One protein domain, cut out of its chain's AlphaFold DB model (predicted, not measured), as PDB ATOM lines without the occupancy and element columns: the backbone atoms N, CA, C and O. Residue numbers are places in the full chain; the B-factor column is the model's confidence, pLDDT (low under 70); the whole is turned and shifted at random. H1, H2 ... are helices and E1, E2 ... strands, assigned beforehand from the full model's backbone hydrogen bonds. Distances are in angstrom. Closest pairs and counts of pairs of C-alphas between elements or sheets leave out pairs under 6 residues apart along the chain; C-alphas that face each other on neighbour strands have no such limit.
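This is residues 126 to 174 of the 300 residues of an uncharacterized protein of Lophiostoma macrostomum CBS 122681 (UniProt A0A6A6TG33). A small head of three short helices, H1, H2 and H3, turns a corner from each helix to the next, and a long loop reaches out from it, with residues 136 to 141 sticking out. The strand E1 leads out along this loop, and residues 166 to 174 fold back toward H1. The 49 printed residues hold E1, H1, H2 and H3 in that order, mostly helix, with under half in named elements. The whole is compact, radius of gyration of the C-alphas 10.9 A, and spans 32 by 19 by 17 A.

Find C-alpha 132 at (-4.997, 18.183, 43.997), where E1, residues 132 to 134, begins its 6.5 A. H1, residues 144 to 149, covers 8.6 A; H2, residues 153 to 158, 8.7 A; H3, residues 160 to 165, 8.5 A, ending at C-alpha 165, (-1.033, 7.297, 31.451).

E1 pairs with no named strand; its closest C-alpha to H1 is Ile 133, 6.8 A from Met 144. H1 and H2 are close but not clearly touching, the closest C-alphas, Ile 148 and Arg 156, 7.9 A apart, at a steep tilt of 68 degrees, only just short of perpendicular, opposite ways. H2 and H3 are likewise close but not clearly touching, Arg 156 and Met 163 having the closest C-alphas, 7.5 A, and are only just about perpendicular at 71 degrees. H1 and H3 are apart. In H1, H2 and H3 every O i to N i+4 pair is within hydrogen-bond range.

The C-alphas farthest apart, Leu 138 and Thr 154, are 32.9 A from each other. The printed part has no cut and no long link. Look for pLDDT under 70 at residues 137 to 142.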
ATOM      1  N   LEU A 126       0.461  10.346  41.024       94.81
ATOM      2  CA  LEU A 126       1.066   9.397  41.957       94.81
ATOM      3  C   LEU A 126      -0.003   8.765  42.852       94.81
ATOM      4  O   LEU A 126      -0.824   9.456  43.449       94.81
ATOM      5  N   THR A 127       0.018   7.438  42.965       91.00
ATOM      6  CA  THR A 127      -1.057   6.646  43.590       91.00
ATOM      7  C   THR A 127      -1.239   6.923  45.081       91.00
ATOM      8  O   THR A 127      -2.354   6.806  45.594       91.00
ATOM      9  N   LEU A 128      -0.159   7.306  45.762       91.88
ATOM     10  CA  LEU A 128      -0.134   7.613  47.193       91.88
ATOM     11  C   LEU A 128      -0.330   9.105  47.499       91.88
ATOM     12  O   LEU A 128      -0.483   9.469  48.662       91.88
ATOM     13  N   CYS A 129      -0.346   9.968  46.478       93.62
ATOM     14  CA  CYS A 129      -0.512  11.404  46.656       93.62
ATOM     15  C   CYS A 129      -1.993  11.790  46.555       93.62
ATOM     16  O   CYS A 129      -2.640  11.589  45.527       93.62
ATOM     17  N   ASP A 130      -2.538  12.372  47.623       90.56
ATOM     18  CA  ASP A 130      -3.916  12.871  47.666       90.56
ATOM     19  C   ASP A 130      -4.036  14.353  47.276       90.56
ATOM     20  O   ASP A 130      -5.146  14.898  47.219       90.56
ATOM     21  N   GLN A 131      -2.907  15.005  46.976       90.94
ATOM     22  CA  GLN A 131      -2.884  16.406  46.591       90.94
ATOM     23  C   GLN A 131      -3.608  16.612  45.263       90.94
ATOM     24  O   GLN A 131      -3.494  15.837  44.308       90.94
ATOM     25  N   SER A 132      -4.374  17.697  45.218       89.06
ATOM     26  CA  SER A 132      -4.997  18.183  43.997       89.06
ATOM     27  C   SER A 132      -4.577  19.625  43.778       89.06
ATOM     28  O   SER A 132      -4.712  20.460  44.670       89.06
ATOM     29  N   ILE A 133      -4.054  19.909  42.592       88.50
ATOM     30  CA  ILE A 133      -3.579  21.239  42.227       88.50
ATOM     31  C   ILE A 133      -4.728  21.989  41.592       88.50
ATOM     32  O   ILE A 133      -5.440  21.448  40.736       88.50
ATOM     33  N   LYS A 134      -4.901  23.239  42.015       86.25
ATOM     34  CA  LYS A 134      -5.893  24.106  41.408       86.25
ATOM     35  C   LYS A 134      -5.406  24.564  40.041       86.25
ATOM     36  O   LYS A 134      -4.424  25.287  39.941       86.25
ATOM     37  N   MET A 135      -6.122  24.176  38.996       74.31
ATOM     38  CA  MET A 135      -5.937  24.733  37.665       74.31
ATOM     39  C   MET A 135      -6.693  26.058  37.612       74.31
ATOM     40  O   MET A 135      -7.869  26.098  37.245       74.31
ATOM     41  N   SER A 136      -6.054  27.152  38.034       71.06
ATOM     42  CA  SER A 136      -6.614  28.469  37.735       71.06
ATOM     43  C   SER A 136      -6.547  28.693  36.217       71.06
ATOM     44  O   SER A 136      -5.575  28.330  35.555       71.06
ATOM     45  N   PHE A 137      -7.609  29.266  35.649       64.44
ATOM     46  CA  PHE A 137      -7.649  29.624  34.226       64.44
ATOM     47  C   PHE A 137      -6.691  30.767  33.869       64.44
ATOM     48  O   PHE A 137      -6.409  30.963  32.695       64.44
ATOM     49  N   LEU A 138      -6.250  31.531  34.868       59.78
ATOM     50  CA  LEU A 138      -5.567  32.812  34.726       59.78
ATOM     51  C   LEU A 138      -4.393  32.820  35.703       59.78
ATOM     52  O   LEU A 138      -4.566  33.272  36.824       59.78
ATOM     53  N   TYR A 139      -3.219  32.327  35.324       58.28
ATOM     54  CA  TYR A 139      -2.035  32.277  36.200       58.28
ATOM     55  C   TYR A 139      -2.143  31.292  37.371       58.28
ATOM     56  O   TYR A 139      -2.530  31.640  38.490       58.28
ATOM     57  N   SER A 140      -1.722  30.048  37.145       57.00
ATOM     58  CA  SER A 140      -1.314  29.187  38.252       57.00
ATOM     59  C   SER A 140       0.203  29.099  38.252       57.00
ATOM     60  O   SER A 140       0.798  28.490  37.365       57.00
ATOM     61  N   LYS A 141       0.826  29.727  39.256       64.12
ATOM     62  CA  LYS A 141       2.231  29.485  39.620       64.12
ATOM     63  C   LYS A 141       2.438  28.021  40.036       64.12
ATOM     64  O   LYS A 141       3.544  27.507  39.935       64.12
ATOM     65  N   ASP A 142       1.356  27.358  40.445       67.06
ATOM     66  CA  ASP A 142       1.336  25.947  40.789       67.06
ATOM     67  C   ASP A 142       1.052  25.127  39.530       67.06
ATOM     68  O   ASP A 142      -0.077  25.075  39.030       67.06
ATOM     69  N   ASN A 143       2.095  24.497  39.003       86.44
ATOM     70  CA  ASN A 143       2.002  23.616  37.854       86.44
ATOM     71  C   ASN A 143       2.225  22.153  38.276       86.44
ATOM     72  O   ASN A 143       3.062  21.853  39.126       86.44
ATOM     73  N   MET A 144       1.490  21.223  37.661       93.25
ATOM     74  CA  MET A 144       1.564  19.792  37.984       93.25
ATOM     75  C   MET A 144       2.973  19.184  37.847       93.25
ATOM     76  O   MET A 144       3.370  18.489  38.775       93.25
ATOM     77  N   PRO A 145       3.777  19.468  36.804       94.75
ATOM     78  CA  PRO A 145       5.194  19.104  36.756       94.75
ATOM     79  C   PRO A 145       6.001  19.548  37.979       94.75
ATOM     80  O   PRO A 145       6.782  18.761  38.504       94.75
ATOM     81  N   ASP A 146       5.811  20.777  38.467       94.00
ATOM     82  CA  ASP A 146       6.587  21.292  39.602       94.00
ATOM     83  C   ASP A 146       6.228  20.550  40.888       94.00
ATOM     84  O   ASP A 146       7.118  20.124  41.619       94.00
ATOM     85  N   HIS A 147       4.937  20.290  41.109       95.31
ATOM     86  CA  HIS A 147       4.480  19.421  42.191       95.31
ATOM     87  C   HIS A 147       4.995  17.982  42.047       95.31
ATOM     88  O   HIS A 147       5.497  17.406  43.006       95.31
ATOM     89  N   ILE A 148       4.925  17.387  40.855       96.88
ATOM     90  CA  ILE A 148       5.442  16.033  40.617       96.88
ATOM     91  C   ILE A 148       6.931  15.963  40.977       96.88
ATOM     92  O   ILE A 148       7.372  14.977  41.560       96.88
ATOM     93  N   ARG A 149       7.713  17.008  40.687       96.69
ATOM     94  CA  ARG A 149       9.135  17.073  41.052       96.69
ATOM     95  C   ARG A 149       9.393  17.207  42.552       96.69
ATOM     96  O   ARG A 149      10.512  16.920  42.965       96.69
ATOM     97  N   THR A 150       8.404  17.585  43.370       96.69
ATOM     98  CA  THR A 150       8.562  17.564  44.836       96.69
ATOM     99  C   THR A 150       8.532  16.150  45.412       96.69
ATOM    100  O   THR A 150       8.928  15.957  46.557       96.69
ATOM    101  N   HIS A 151       8.064  15.164  44.642       97.38
ATOM    102  CA  HIS A 151       8.070  13.765  45.054       97.38
ATOM    103  C   HIS A 151       9.444  13.122  44.906       97.38
ATOM    104  O   HIS A 151      10.203  13.408  43.973       97.38
ATOM    105  N   PHE A 152       9.736  12.175  45.798       97.44
ATOM    106  CA  PHE A 152      10.958  11.393  45.690       97.44
ATOM    107  C   PHE A 152      10.935  10.536  44.420       97.44
ATOM    108  O   PHE A 152       9.891  10.107  43.925       97.44
ATOM    109  N   TRP A 153      12.120  10.271  43.872       96.38
ATOM    110  CA  TRP A 153      12.251   9.482  42.646       96.38
ATOM    111  C   TRP A 153      11.663   8.064  42.793       96.38
ATOM    112  O   TRP A 153      11.133   7.528  41.823       96.38
ATOM    113  N   THR A 154      11.710   7.474  43.994       97.12
ATOM    114  CA  THR A 154      11.145   6.147  44.288       97.12
ATOM    115  C   THR A 154       9.628   6.129  44.137       97.12
ATOM    116  O   THR A 154       9.112   5.260  43.442       97.12
ATOM    117  N   GLU A 155       8.927   7.123  44.690       97.69
ATOM    118  CA  GLU A 155       7.463   7.245  44.601       97.69
ATOM    119  C   GLU A 155       7.002   7.415  43.147       97.69
ATOM    120  O   GLU A 155       6.032   6.795  42.703       97.69
ATOM    121  N   ARG A 156       7.734   8.235  42.376       97.50
ATOM    122  CA  ARG A 156       7.475   8.428  40.943       97.50
ATOM    123  C   ARG A 156       7.687   7.142  40.149       97.50
ATOM    124  O   ARG A 156       6.875   6.823  39.284       97.50
ATOM    125  N   ARG A 157       8.734   6.374  40.469       96.69
ATOM    126  CA  ARG A 157       9.000   5.072  39.839       96.69
ATOM    127  C   ARG A 157       7.919   4.044  40.173       96.69
ATOM    128  O   ARG A 157       7.464   3.343  39.278       96.69
ATOM    129  N   GLU A 158       7.483   3.967  41.425       97.38
ATOM    130  CA  GLU A 158       6.386   3.081  41.843       97.38
ATOM    131  C   GLU A 158       5.056   3.451  41.171       97.38
ATOM    132  O   GLU A 158       4.235   2.583  40.892       97.38
ATOM    133  N   SER A 159       4.864   4.733  40.848       97.06
ATOM    134  CA  SER A 159       3.692   5.243  40.127       97.06
ATOM    135  C   SER A 159       3.903   5.390  38.613       97.06
ATOM    136  O   SER A 159       3.135   6.105  37.965       97.06
ATOM    137  N   GLN A 160       4.924   4.756  38.023       97.50
ATOM    138  CA  GLN A 160       5.342   5.052  36.645       97.50
ATOM    139  C   GLN A 160       4.234   4.862  35.602       97.50
ATOM    140  O   GLN A 160       4.122   5.676  34.687       97.50
ATOM    141  N   ASP A 161       3.388   3.841  35.753       96.12
ATOM    142  CA  ASP A 161       2.315   3.558  34.796       96.12
ATOM    143  C   ASP A 161       1.224   4.627  34.889       96.12
ATOM    144  O   ASP A 161       0.781   5.171  33.879       96.12
ATOM    145  N   ALA A 162       0.857   5.026  36.112       94.44
ATOM    146  CA  ALA A 162      -0.098   6.104  36.347       94.44
ATOM    147  C   ALA A 162       0.425   7.464  35.845       94.44
ATOM    148  O   ALA A 162      -0.352   8.263  35.315       94.44
ATOM    149  N   MET A 163       1.735   7.709  35.960       96.31
ATOM    150  CA  MET A 163       2.390   8.900  35.416       96.31
ATOM    151  C   MET A 163       2.392   8.901  33.888       96.31
ATOM    152  O   MET A 163       1.967   9.890  33.296       96.31
ATOM    153  N   ARG A 164       2.785   7.793  33.248       95.81
ATOM    154  CA  ARG A 164       2.782   7.659  31.782       95.81
ATOM    155  C   ARG A 164       1.375   7.788  31.202       95.81
ATOM    156  O   ARG A 164       1.188   8.539  30.251       95.81
ATOM    157  N   ASN A 165       0.379   7.163  31.832       93.31
ATOM    158  CA  ASN A 165      -1.033   7.297  31.451       93.31
ATOM    159  C   ASN A 165      -1.551   8.734  31.615       93.31
ATOM    160  O   ASN A 165      -2.486   9.144  30.935       93.31
ATOM    161  N   SER A 166      -0.928   9.506  32.506       93.69
ATOM    162  CA  SER A 166      -1.184  10.938  32.690       93.69
ATOM    163  C   SER A 166      -0.216  11.825  31.903       93.69
ATOM    164  O   SER A 166      -0.151  13.021  32.169       93.69
ATOM    165  N   THR A 167       0.535  11.273  30.942       96.94
ATOM    166  CA  THR A 167       1.488  11.992  30.077       96.94
ATOM    167  C   THR A 167       2.628  12.708  30.816       96.94
ATOM    168  O   THR A 167       3.054  13.792  30.427       96.94
ATOM    169  N   TYR A 168       3.158  12.086  31.872       97.62
ATOM    170  CA  TYR A 168       4.341  12.560  32.596       97.62
ATOM    171  C   TYR A 168       5.486  11.546  32.555       97.62
ATOM    172  O   TYR A 168       5.282  10.336  32.674       97.62
ATOM    173  N   ASN A 169       6.714  12.050  32.452       97.75
ATOM    174  CA  ASN A 169       7.924  11.249  32.551       97.75
ATOM    175  C   ASN A 169       8.187  10.872  34.025       97.75
ATOM    176  O   ASN A 169       8.350  11.769  34.854       97.75
ATOM    177  N   PRO A 170       8.266   9.576  34.384       97.56
ATOM    178  CA  PRO A 170       8.455   9.153  35.774       97.56
ATOM    179  C   PRO A 170       9.843   9.483  36.340       97.56
ATOM    180  O   PRO A 170      10.017   9.529  37.554       97.56
ATOM    181  N   VAL A 171      10.834   9.731  35.480       97.19
ATOM    182  CA  VAL A 171      12.201  10.071  35.893       97.19
ATOM    183  C   VAL A 171      12.316  11.569  36.163       97.19
ATOM    184  O   VAL A 171      12.744  11.980  37.243       97.19
ATOM    185  N   THR A 172      11.913  12.400  35.201       97.38
ATOM    186  CA  THR A 172      12.120  13.854  35.280       97.38
ATOM    187  C   THR A 172      10.930  14.601  35.879       97.38
ATOM    188  O   THR A 172      11.113  15.642  36.508       97.38
ATOM    189  N   GLY A 173       9.716  14.055  35.773       96.69
ATOM    190  CA  GLY A 173       8.466  14.761  36.069       96.69
ATOM    191  C   GLY A 173       8.011  15.703  34.951       96.69
ATOM    192  O   GLY A 173       7.030  16.422  35.131       96.69
ATOM    193  N   ASP A 174       8.711  15.713  33.813       97.38
ATOM    194  CA  ASP A 174       8.351  16.532  32.653       97.38
ATOM    195  C   ASP A 174       7.079  16.016  31.978       97.38
ATOM    196  O   ASP A 174       6.724  14.841  32.084       97.38
TER     197      ASP A 174